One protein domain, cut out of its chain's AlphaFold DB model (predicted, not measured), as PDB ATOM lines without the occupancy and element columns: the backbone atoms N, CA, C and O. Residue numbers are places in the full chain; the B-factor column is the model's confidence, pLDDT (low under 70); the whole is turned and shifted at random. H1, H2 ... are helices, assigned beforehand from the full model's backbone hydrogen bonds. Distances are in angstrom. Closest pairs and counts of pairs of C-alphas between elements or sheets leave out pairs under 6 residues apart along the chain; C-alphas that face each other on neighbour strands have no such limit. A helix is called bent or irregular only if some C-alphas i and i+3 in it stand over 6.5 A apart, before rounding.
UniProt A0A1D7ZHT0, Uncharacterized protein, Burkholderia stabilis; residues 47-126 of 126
ATOM      1  N   SER A  47     -34.311  14.050  67.353       93.69
ATOM      2  CA  SER A  47     -34.647  12.834  66.608       93.69
ATOM      3  C   SER A  47     -35.502  11.859  67.428       93.69
ATOM      4  O   SER A  47     -36.471  11.302  66.913       93.69
ATOM      5  N   LYS A  48     -35.198  11.716  68.726       94.31
ATOM      6  CA  LYS A  48     -35.997  10.913  69.660       94.31
ATOM      7  C   LYS A  48     -37.398  11.500  69.824       94.31
ATOM      8  O   LYS A  48     -38.378  10.767  69.760       94.31
ATOM      9  N   ARG A  49     -37.506  12.825  69.953       93.94
ATOM     10  CA  ARG A  49     -38.804  13.499  70.050       93.94
ATOM     11  C   ARG A  49     -39.654  13.297  68.794       93.94
ATOM     12  O   ARG A  49     -40.855  13.071  68.904       93.94
ATOM     13  N   VAL A  50     -39.042  13.361  67.612       95.25
ATOM     14  CA  VAL A  50     -39.718  13.078  66.337       95.25
ATOM     15  C   VAL A  50     -40.203  11.625  66.290       95.25
ATOM     16  O   VAL A  50     -41.355  11.391  65.926       95.25
ATOM     17  N   TYR A  51     -39.381  10.669  66.726       96.94
ATOM     18  CA  TYR A  51     -39.766   9.259  66.822       96.94
ATOM     19  C   TYR A  51     -40.984   9.051  67.733       96.94
ATOM     20  O   TYR A  51     -41.970   8.450  67.317       96.94
ATOM     21  N   GLU A  52     -40.968   9.620  68.940       96.50
ATOM     22  CA  GLU A  52     -42.090   9.537  69.886       96.50
ATOM     23  C   GLU A  52     -43.385  10.137  69.316       96.50
ATOM     24  O   GLU A  52     -44.460   9.552  69.437       96.50
ATOM     25  N   LEU A  53     -43.297  11.317  68.691       96.19
ATOM     26  CA  LEU A  53     -44.461  11.988  68.113       96.19
ATOM     27  C   LEU A  53     -45.028  11.200  66.933       96.19
ATOM     28  O   LEU A  53     -46.234  10.982  66.859       96.19
ATOM     29  N   THR A  54     -44.173  10.752  66.021       96.62
ATOM     30  CA  THR A  54     -44.618   9.984  64.855       96.62
ATOM     31  C   THR A  54     -45.197   8.632  65.255       96.62
ATOM     32  O   THR A  54     -46.219   8.256  64.697       96.62
ATOM     33  N   GLY A  55     -44.655   7.955  66.272       97.06
ATOM     34  CA  GLY A  55     -45.244   6.720  66.803       97.06
ATOM     35  C   GLY A  55     -46.631   6.924  67.422       97.06
ATOM     36  O   GLY A  55     -47.462   6.021  67.409       97.06
ATOM     37  N   LYS A  56     -46.922   8.131  67.925       97.00
ATOM     38  CA  LYS A  56     -48.246   8.480  68.455       97.00
ATOM     39  C   LYS A  56     -49.271   8.787  67.360       97.00
ATOM     40  O   LYS A  56     -50.451   8.498  67.542       97.00
ATOM     41  N   TYR A  57     -48.847   9.427  66.271       96.19
ATOM     42  CA  TYR A  57     -49.765   9.984  65.269       96.19
ATOM     43  C   TYR A  57     -49.828   9.200  63.953       96.19
ATOM     44  O   TYR A  57     -50.802   9.353  63.219       96.19
ATOM     45  N   LEU A  58     -48.835   8.366  63.637       94.06
ATOM     46  CA  LEU A  58     -48.860   7.526  62.441       94.06
ATOM     47  C   LEU A  58     -49.508   6.170  62.760       94.06
ATOM     48  O   LEU A  58     -49.033   5.451  63.643       94.06
ATOM     49  N   PRO A  59     -50.574   5.775  62.044       94.25
ATOM     50  CA  PRO A  59     -51.248   4.513  62.302       94.25
ATOM     51  C   PRO A  59     -50.311   3.336  62.021       94.25
ATOM     52  O   PRO A  59     -49.639   3.298  60.991       94.25
ATOM     53  N   ARG A  60     -50.306   2.346  62.924       94.38
ATOM     54  CA  ARG A  60     -49.519   1.102  62.792       94.38
ATOM     55  C   ARG A  60     -48.012   1.345  62.598       94.38
ATOM     56  O   ARG A  60     -47.337   0.556  61.945       94.38
ATOM     57  N   CYS A  61     -47.483   2.424  63.166       93.50
ATOM     58  CA  CYS A  61     -46.071   2.773  63.093       93.50
ATOM     59  C   CYS A  61     -45.505   2.930  64.508       93.50
ATOM     60  O   CYS A  61     -46.082   3.637  65.325       93.50
ATOM     61  N   ALA A  62     -44.359   2.307  64.798       93.75
ATOM     62  CA  ALA A  62     -43.672   2.486  66.082       93.75
ATOM     63  C   ALA A  62     -43.025   3.882  66.227       93.75
ATOM     64  O   ALA A  62     -42.680   4.291  67.334       93.75
ATOM     65  N   GLY A  63     -42.883   4.603  65.112       96.06
ATOM     66  CA  GLY A  63     -42.230   5.902  65.009       96.06
ATOM     67  C   GLY A  63     -41.135   5.907  63.946       96.06
ATOM     68  O   GLY A  63     -40.568   4.874  63.594       96.06
ATOM     69  N   ILE A  64     -40.832   7.094  63.430       95.75
ATOM     70  CA  ILE A  64     -39.720   7.346  62.515       95.75
ATOM     71  C   ILE A  64     -38.870   8.500  63.041       95.75
ATOM     72  O   ILE A  64     -39.372   9.470  63.603       95.75
ATOM     73  N   SER A  65     -37.557   8.389  62.882       95.19
ATOM     74  CA  SER A  65     -36.608   9.388  63.371       95.19
ATOM     75  C   SER A  65     -36.495  10.580  62.411       95.19
ATOM     76  O   SER A  65     -36.948  10.524  61.267       95.19
ATOM     77  N   ALA A  66     -35.819  11.655  62.830       93.44
ATOM     78  CA  ALA A  66     -35.563  12.802  61.949       93.44
ATOM     79  C   ALA A  66     -34.781  12.409  60.675       93.44
ATOM     80  O   ALA A  66     -34.972  13.002  59.614       93.44
ATOM     81  N   HIS A  67     -33.941  11.370  60.749       91.88
ATOM     82  CA  HIS A  67     -33.191  10.879  59.592       91.88
ATOM     83  C   HIS A  67     -34.103  10.248  58.527       91.88
ATOM     84  O   HIS A  67     -33.827  10.360  57.336       91.88
ATOM     85  N   ALA A  68     -35.236   9.659  58.924       93.44
ATOM     86  CA  ALA A  68     -36.209   9.116  57.979       93.44
ATOM     87  C   ALA A  68     -36.838  10.215  57.108       93.44
ATOM     88  O   ALA A  68     -36.960  10.041  55.900       93.44
ATOM     89  N   PHE A  69     -37.148  11.384  57.682       92.75
ATOM     90  CA  PHE A  69     -37.610  12.543  56.902       92.75
ATOM     91  C   PHE A  69     -36.576  12.976  55.864       92.75
ATOM     92  O   PHE A  69     -36.929  13.313  54.736       92.75
ATOM     93  N   ARG A  70     -35.290  12.896  56.215       92.75
ATOM     94  CA  ARG A  70     -34.190  13.167  55.291       92.75
ATOM     95  C   ARG A  70     -34.202  12.210  54.092       92.75
ATOM     96  O   ARG A  70     -34.028  12.661  52.963       92.75
ATOM     97  N   HIS A  71     -34.468  10.922  54.322       93.31
ATOM     98  CA  HIS A  71     -34.643   9.936  53.250       93.31
ATOM     99  C   HIS A  71     -35.886  10.191  52.395       93.31
ATOM    100  O   HIS A  71     -35.809  10.055  51.172       93.31
ATOM    101  N   LEU A  72     -37.006  10.589  53.007       93.44
ATOM    102  CA  LEU A  72     -38.229  10.935  52.279       93.44
ATOM    103  C   LEU A  72     -37.980  12.111  51.332       93.44
ATOM    104  O   LEU A  72     -38.231  11.985  50.140       93.44
ATOM    105  N   VAL A  73     -37.396  13.204  51.833       93.31
ATOM    106  CA  VAL A  73     -37.063  14.386  51.019       93.31
ATOM    107  C   VAL A  73     -36.104  14.026  49.883       93.31
ATOM    108  O   VAL A  73     -36.362  14.385  48.735       93.31
ATOM    109  N   ALA A  74     -35.033  13.276  50.170       93.38
ATOM    110  CA  ALA A  74     -34.077  12.838  49.153       93.38
ATOM    111  C   ALA A  74     -34.753  12.025  48.039       93.38
ATOM    112  O   ALA A  74     -34.573  12.303  46.856       93.38
ATOM    113  N   THR A  75     -35.562  11.041  48.432       92.38
ATOM    114  CA  THR A  75     -36.284  10.156  47.512       92.38
ATOM    115  C   THR A  75     -37.283  10.942  46.668       92.38
ATOM    116  O   THR A  75     -37.347  10.734  45.460       92.38
ATOM    117  N   SER A  76     -38.032  11.865  47.278       93.00
ATOM    118  CA  SER A  76     -38.989  12.723  46.576       93.00
ATOM    119  C   SER A  76     -38.315  13.614  45.537       93.00
ATOM    120  O   SER A  76     -38.824  13.717  44.429       93.00
ATOM    121  N   ILE A  77     -37.158  14.209  45.857       93.06
ATOM    122  CA  ILE A  77     -36.389  15.000  44.885       93.06
ATOM    123  C   ILE A  77     -35.909  14.109  43.739       93.06
ATOM    124  O   ILE A  77     -36.069  14.466  42.580       93.06
ATOM    125  N   LEU A  78     -35.335  12.941  44.039       91.81
ATOM    126  CA  LEU A  78     -34.732  12.083  43.015       91.81
ATOM    127  C   LEU A  78     -35.742  11.421  42.078       91.81
ATOM    128  O   LEU A  78     -35.364  11.111  40.948       91.81
ATOM    129  N   LYS A  79     -36.979  11.210  42.540       88.12
ATOM    130  CA  LYS A  79     -38.090  10.678  41.738       88.12
ATOM    131  C   LYS A  79     -38.898  11.752  41.007       88.12
ATOM    132  O   LYS A  79     -39.713  11.403  40.162       88.12
ATOM    133  N   ALA A  80     -38.730  13.028  41.350       89.56
ATOM    134  CA  ALA A  80     -39.391  14.113  40.637       89.56
ATOM    135  C   ALA A  80     -38.774  14.302  39.244       89.56
ATOM    136  O   ALA A  80     -37.572  14.086  39.054       89.56
ATOM    137  N   ASP A  81     -39.589  14.749  38.285       84.50
ATOM    138  CA  ASP A  81     -39.089  15.129  36.965       84.50
ATOM    139  C   ASP A  81     -38.049  16.254  37.092       84.50
ATOM    140  O   ASP A  81     -38.213  17.195  37.872       84.50
ATOM    141  N   GLY A  82     -36.933  16.111  36.382       84.50
ATOM    142  CA  GLY A  82     -35.779  17.006  36.500       84.50
ATOM    143  C   GLY A  82     -34.979  16.903  37.810       84.50
ATOM    144  O   GLY A  82     -34.022  17.654  37.988       84.50
ATOM    145  N   GLY A  83     -35.312  15.982  38.720       88.12
ATOM    146  CA  GLY A  83     -34.533  15.754  39.937       88.12
ATOM    147  C   GLY A  83     -33.099  15.301  39.643       88.12
ATOM    148  O   GLY A  83     -32.834  14.634  38.638       88.12
ATOM    149  N   ASP A  84     -32.154  15.583  40.539       91.56
ATOM    150  CA  ASP A  84     -30.792  15.045  40.461       91.56
ATOM    151  C   ASP A  84     -30.097  14.961  41.834       91.56
ATOM    152  O   ASP A  84     -30.570  15.487  42.849       91.56
ATOM    153  N   TYR A  85     -28.951  14.271  41.871       93.81
ATOM    154  CA  TYR A  85     -28.167  14.105  43.097       93.81
ATOM    155  C   TYR A  85     -27.600  15.423  43.627       93.81
ATOM    156  O   TYR A  85     -27.423  15.553  44.837       93.81
ATOM    157  N   LYS A  86     -27.324  16.406  42.759       94.62
ATOM    158  CA  LYS A  86     -26.779  17.710  43.166       94.62
ATOM    159  C   LYS A  86     -27.822  18.515  43.938       94.62
ATOM    160  O   LYS A  86     -27.527  19.035  45.009       94.62
ATOM    161  N   THR A  87     -29.045  18.558  43.432       93.94
ATOM    162  CA  THR A  87     -30.195  19.219  44.048       93.94
ATOM    163  C   THR A  87     -30.511  18.579  45.390       93.94
ATOM    164  O   THR A  87     -30.615  19.279  46.397       93.94
ATOM    165  N   ALA A  88     -30.581  17.244  45.438       93.94
ATOM    166  CA  ALA A  88     -30.773  16.527  46.691       93.94
ATOM    167  C   ALA A  88     -29.643  16.829  47.694       93.94
ATOM    168  O   ALA A  88     -29.925  17.134  48.848       93.94
ATOM    169  N   ALA A  89     -28.378  16.830  47.269       95.31
ATOM    170  CA  ALA A  89     -27.243  17.147  48.139       95.31
ATOM    171  C   ALA A  89     -27.299  18.570  48.716       95.31
ATOM    172  O   ALA A  89     -27.098  18.745  49.918       95.31
ATOM    173  N   LEU A  90     -27.650  19.567  47.897       94.12
ATOM    174  CA  LEU A  90     -27.806  20.956  48.336       94.12
ATOM    175  C   LEU A  90     -28.925  21.113  49.371       94.12
ATOM    176  O   LEU A  90     -28.714  21.736  50.410       94.12
ATOM    177  N   VAL A  91     -30.097  20.519  49.126       92.31
ATOM    178  CA  VAL A  91     -31.239  20.586  50.059       92.31
ATOM    179  C   VAL A  91     -30.918  19.898  51.383       92.31
ATOM    180  O   VAL A  91     -31.328  20.347  52.451       92.31
ATOM    181  N   LEU A  92     -30.171  18.803  51.317       92.31
ATOM    182  CA  LEU A  92     -29.815  17.994  52.470       92.31
ATOM    183  C   LEU A  92     -28.569  18.499  53.211       92.31
ATOM    184  O   LEU A  92     -28.232  17.928  54.249       92.31
ATOM    185  N   ASN A  93     -27.890  19.534  52.707       93.06
ATOM    186  CA  ASN A  93     -26.586  19.981  53.200       93.06
ATOM    187  C   ASN A  93     -25.592  18.808  53.342       93.06
ATOM    188  O   ASN A  93     -25.037  18.555  54.411       93.06
ATOM    189  N   ASP A  94     -25.441  18.031  52.271       94.50
ATOM    190  CA  ASP A  94     -24.557  16.865  52.208       94.50
ATOM    191  C   ASP A  94     -23.707  16.902  50.930       94.50
ATOM    192  O   ASP A  94     -23.901  17.735  50.046       94.50
ATOM    193  N   ARG A  95     -22.749  15.986  50.811       95.44
ATOM    194  CA  ARG A  95     -21.947  15.793  49.605       95.44
ATOM    195  C   ARG A  95     -22.746  14.992  48.581       95.44
ATOM    196  O   ARG A  95     -23.360  13.980  48.918       95.44
ATOM    197  N   THR A  96     -22.644  15.367  47.308       95.75
ATOM    198  CA  THR A  96     -23.270  14.635  46.192       95.75
ATOM    199  C   THR A  96     -22.901  13.155  46.188       95.75
ATOM    200  O   THR A  96     -23.775  12.315  46.022       95.75
ATOM    201  N   GLN A  97     -21.635  12.830  46.473       94.44
ATOM    202  CA  GLN A  97     -21.148  11.448  46.575       94.44
ATOM    203  C   GLN A  97     -21.865  10.645  47.670       94.44
ATOM    204  O   GLN A  97     -22.162   9.471  47.474       94.44
ATOM    205  N   THR A  98     -22.168  11.265  48.818       93.62
ATOM    206  CA  THR A  98     -22.923  10.616  49.901       93.62
ATOM    207  C   THR A  98     -24.341  10.299  49.436       93.62
ATOM    208  O   THR A  98     -24.823   9.185  49.620       93.62
ATOM    209  N   VAL A  99     -25.005  11.264  48.796       92.81
ATOM    210  CA  VAL A  99     -26.363  11.084  48.267       92.81
ATOM    211  C   VAL A  99     -26.375   9.985  47.205       92.81
ATOM    212  O   VAL A  99     -27.158   9.047  47.302       92.81
ATOM    213  N   GLU A 100     -25.471  10.036  46.234       92.44
ATOM    214  CA  GLU A 100     -25.362   9.012  45.197       92.44
ATOM    215  C   GLU A 100     -25.125   7.622  45.802       92.44
ATOM    216  O   GLU A 100     -25.869   6.694  45.499       92.44
ATOM    217  N   LYS A 101     -24.195   7.488  46.757       91.81
ATOM    218  CA  LYS A 101     -23.943   6.223  47.464       91.81
ATOM    219  C   LYS A 101     -25.207   5.634  48.103       91.81
ATOM    220  O   LYS A 101     -25.386   4.419  48.084       91.81
ATOM    221  N   HIS A 102     -26.062   6.468  48.692       88.88
ATOM    222  CA  HIS A 102     -27.264   6.008  49.393       88.88
ATOM    223  C   HIS A 102     -28.481   5.808  48.485       88.88
ATOM    224  O   HIS A 102     -29.375   5.045  48.848       88.88
ATOM    225  N   TYR A 103     -28.531   6.471  47.328       88.50
ATOM    226  CA  TYR A 103     -29.737   6.533  46.499       88.50
ATOM    227  C   TYR A 103     -29.535   6.127  45.036       88.50
ATOM    228  O   TYR A 103     -30.508   6.160  44.285       88.50
ATOM    229  N   ALA A 104     -28.337   5.689  44.632       84.00
ATOM    230  CA  ALA A 104     -28.050   5.219  43.272       84.00
ATOM    231  C   ALA A 104     -29.087   4.205  42.764       84.00
ATOM    232  O   ALA A 104     -29.533   4.277  41.620       84.00
ATOM    233  N   GLY A 105     -29.527   3.307  43.651       79.62
ATOM    234  CA  GLY A 105     -30.498   2.262  43.335       79.62
ATOM    235  C   GLY A 105     -31.937   2.743  43.111       79.62
ATOM    236  O   GLY A 105     -32.743   1.993  42.570       79.62
ATOM    237  N   LEU A 106     -32.293   3.973  43.504       74.69
ATOM    238  CA  LEU A 106     -33.662   4.480  43.330       74.69
ATOM    239  C   LEU A 106     -34.017   4.747  41.865       74.69
ATOM    240  O   LEU A 106     -35.198   4.741  41.535       74.69
ATOM    241  N   ARG A 107     -33.009   4.949  41.010       65.44
ATOM    242  CA  ARG A 107     -33.163   5.209  39.572       65.44
ATOM    243  C   ARG A 107     -32.959   3.975  38.701       65.44
ATOM    244  O   ARG A 107     -32.983   4.082  37.482       65.44
ATOM    245  N   SER A 108     -32.727   2.801  39.286       59.69
ATOM    246  CA  SER A 108     -32.416   1.594  38.510       59.69
ATOM    247  C   SER A 108     -33.560   1.179  37.581       59.69
ATOM    248  O   SER A 108     -33.299   0.785  36.446       59.69
ATOM    249  N   ASN A 109     -34.818   1.327  38.018       57.09
ATOM    250  CA  ASN A 109     -35.981   1.113  37.146       57.09
ATOM    251  C   ASN A 109     -36.084   2.191  36.055       57.09
ATOM    252  O   ASN A 109     -36.344   1.852  34.902       57.09
ATOM    253  N   ASP A 110     -35.772   3.450  36.379       62.16
ATOM    254  CA  ASP A 110     -35.666   4.531  35.388       62.16
ATOM    255  C   ASP A 110     -34.561   4.234  34.361       62.16
ATOM    256  O   ASP A 110     -34.623   4.693  33.227       62.16
ATOM    257  N   GLY A 111     -33.542   3.448  34.731       64.69
ATOM    258  CA  GLY A 111     -32.455   3.037  33.848       64.69
ATOM    259  C   GLY A 111     -32.944   2.239  32.640       64.69
ATOM    260  O   GLY A 111     -32.530   2.525  31.517       64.69
ATOM    261  N   ALA A 112     -33.863   1.291  32.844       71.12
ATOM    262  CA  ALA A 112     -34.451   0.509  31.755       71.12
ATOM    263  C   ALA A 112     -35.349   1.373  30.851       71.12
ATOM    264  O   ALA A 112     -35.243   1.311  29.625       71.12
ATOM    265  N   GLU A 113     -36.179   2.232  31.445       71.38
ATOM    266  CA  GLU A 113     -37.045   3.168  30.716       71.38
ATOM    267  C   GLU A 113     -36.231   4.197  29.910       71.38
ATOM    268  O   GLU A 113     -36.498   4.468  28.732       71.38
ATOM    269  N   ARG A 114     -35.168   4.733  30.512       71.50
ATOM    270  CA  ARG A 114     -34.269   5.698  29.880       71.50
ATOM    271  C   ARG A 114     -33.409   5.060  28.802       71.50
ATOM    272  O   ARG A 114     -33.222   5.678  27.757       71.50
ATOM    273  N   MET A 115     -32.939   3.829  29.005       78.06
ATOM    274  CA  MET A 115     -32.301   3.034  27.956       78.06
ATOM    275  C   MET A 115     -33.257   2.859  26.772       78.06
ATOM    276  O   MET A 115     -32.876   3.157  25.643       78.06
ATOM    277  N   GLY A 116     -34.504   2.447  27.026       80.12
ATOM    278  CA  GLY A 116     -35.529   2.310  25.991       80.12
ATOM    279  C   GLY A 116     -35.752   3.612  25.217       80.12
ATOM    280  O   GLY A 116     -35.808   3.599  23.992       80.12
ATOM    281  N   THR A 117     -35.786   4.749  25.913       79.94
ATOM    282  CA  THR A 117     -35.921   6.079  25.297       79.94
ATOM    283  C   THR A 117     -34.714   6.450  24.431       79.94
ATOM    284  O   THR A 117     -34.884   6.878  23.290       79.94
ATOM    285  N   LEU A 118     -33.492   6.269  24.944       79.56
ATOM    286  CA  LEU A 118     -32.250   6.624  24.245       79.56
ATOM    287  C   LEU A 118     -31.988   5.736  23.025       79.56
ATOM    288  O   LEU A 118     -31.521   6.217  21.994       79.56
ATOM    289  N   LEU A 119     -32.306   4.447  23.132       85.88
ATOM    290  CA  LEU A 119     -32.104   3.467  22.069       85.88
ATOM    291  C   LEU A 119     -33.298   3.364  21.113       85.88
ATOM    292  O   LEU A 119     -33.214   2.651  20.117       85.88
ATOM    293  N   LYS A 120     -34.393   4.098  21.351       83.38
ATOM    294  CA  LYS A 120     -35.606   4.065  20.515       83.38
ATOM    295  C   LYS A 120     -35.314   4.303  19.031       83.38
ATOM    296  O   LYS A 120     -35.871   3.627  18.174       83.38
ATOM    297  N   SER A 121     -34.414   5.235  18.717       73.31
ATOM    298  CA  SER A 121     -34.008   5.527  17.333       73.31
ATOM    299  C   SER A 121     -33.178   4.412  16.689       73.31
ATOM    300  O   SER A 121     -33.183   4.294  15.467       73.31
ATOM    301  N   GLN A 122     -32.486   3.601  17.492       78.06
ATOM    302  CA  GLN A 122     -31.723   2.437  17.038       78.06
ATOM    303  C   GLN A 122     -32.644   1.231  16.827       78.06
ATOM    304  O   GLN A 122     -32.505   0.532  15.831       78.06
ATOM    305  N   PHE A 123     -33.631   1.034  17.706       75.06
ATOM    306  CA  PHE A 123     -34.636  -0.022  17.551       75.06
ATOM    307  C   PHE A 123     -35.577   0.217  16.369       75.06
ATOM    308  O   PHE A 123     -35.937  -0.734  15.697       75.06
ATOM    309  N   ASN A 124     -35.916   1.470  16.056       70.62
ATOM    310  CA  ASN A 124     -36.762   1.800  14.902       70.62
ATOM    311  C   ASN A 124     -36.068   1.629  13.533       70.62
ATOM    312  O   ASN A 124     -36.696   1.870  12.506       70.62
ATOM    313  N   ARG A 125     -34.766   1.318  13.507       61.12
ATOM    314  CA  ARG A 125     -33.984   1.082  12.279       61.12
ATOM    315  C   ARG A 125     -33.733  -0.405  12.001       61.12
ATOM    316  O   ARG A 125     -33.116  -0.708  10.982       61.12
ATOM    317  N   MET A 126     -34.167  -1.287  12.902       53.22
ATOM    318  CA  MET A 126     -34.259  -2.736  12.694       53.22
ATOM    319  C   MET A 126     -35.676  -3.094  12.260       53.22
ATOM    320  O   MET A 126     -35.793  -4.017  11.430       53.22
TER     321      MET A 126
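What this domain is: This is residues 47 to 126 of the 126 residues of an uncharacterized protein of Burkholderia stabilis (UniProt A0A1D7ZHT0). A long, kinked helix, H4, makes an arm at one end of an elongated chain of helices: its first part lies with H3 beside H2, and its last part, residues 111 to 123, sticks out with the tail to residue 126. H2 is in the middle, H3 folds back on it, and H1 meets the first residues of H2, 66 and 67, to make a corner like an L. The printed part has 80 residues with four named helices, H1 to H4 in chain order, and no named strand; the class is all helix. It is only just extended, close to loose, with a radius of gyration of the C-alphas of 17.6 A, and spans 59 by 30 by 18 A.

How they stand to each other: Look first at H4, residues 96 to 123, which has a kink of 77 degrees near residue 106 and is irregular, with C-alphas 102 and 105 at 7.8 A. With residues 99 to 107 alone it touches residues 74 to 79 of the hub H2, residues 66 to 79; the closest C-alphas, of Thr 75 and Leu 106, are 7.5 A apart. By H4's rough line, the two run the same way at a shallow tilt of 19 degrees. H3, residues 85 to 92, forms a helical hairpin with H2, opposite ways at a shallow tilt of 32 degrees, closest at the C-alphas of Ala 74 and Ala 88, 5.5 A. H3 and H4 form another, at 33 degrees, only just short of steep; residues 96 to 100 alone of H4 touch H3, closest at the C-alphas of Ala 89 and Thr 96, 5.1 A. H1, residues 47 to 57, touches residues 66 to 67 alone of H2, about perpendicular at 78 degrees, with the C-alphas of Ser 47 and Ala 66 closest at 4.7 A; it is apart from H3 and H4. Every O i to N i+4 pair is within hydrogen-bond range in H1, H2 and H3, but 15 of 24 in H4.

Where its parts are: Find C-alpha 96 at (-23.270, 14.635, 46.192); from there H4 runs 34.1 A to C-alpha 123 at (-34.636, -0.022, 17.551). H2 measures 20.5 A from first to last C-alpha, H1 15.4 A and H3 10.3 A; H1 begins at C-alpha 47, (-34.647, 12.834, 66.608).

The domain as a whole: The C-alphas of Arg 49 and Met 126, the two farthest apart, are 59.8 A apart. Without residues 111 to 126, which stand free, the body spans 35 by 25 by 18 A. The printed part has no cut and no long link; look for pLDDT under 70 at residues 107 to 111 and 125 to 126.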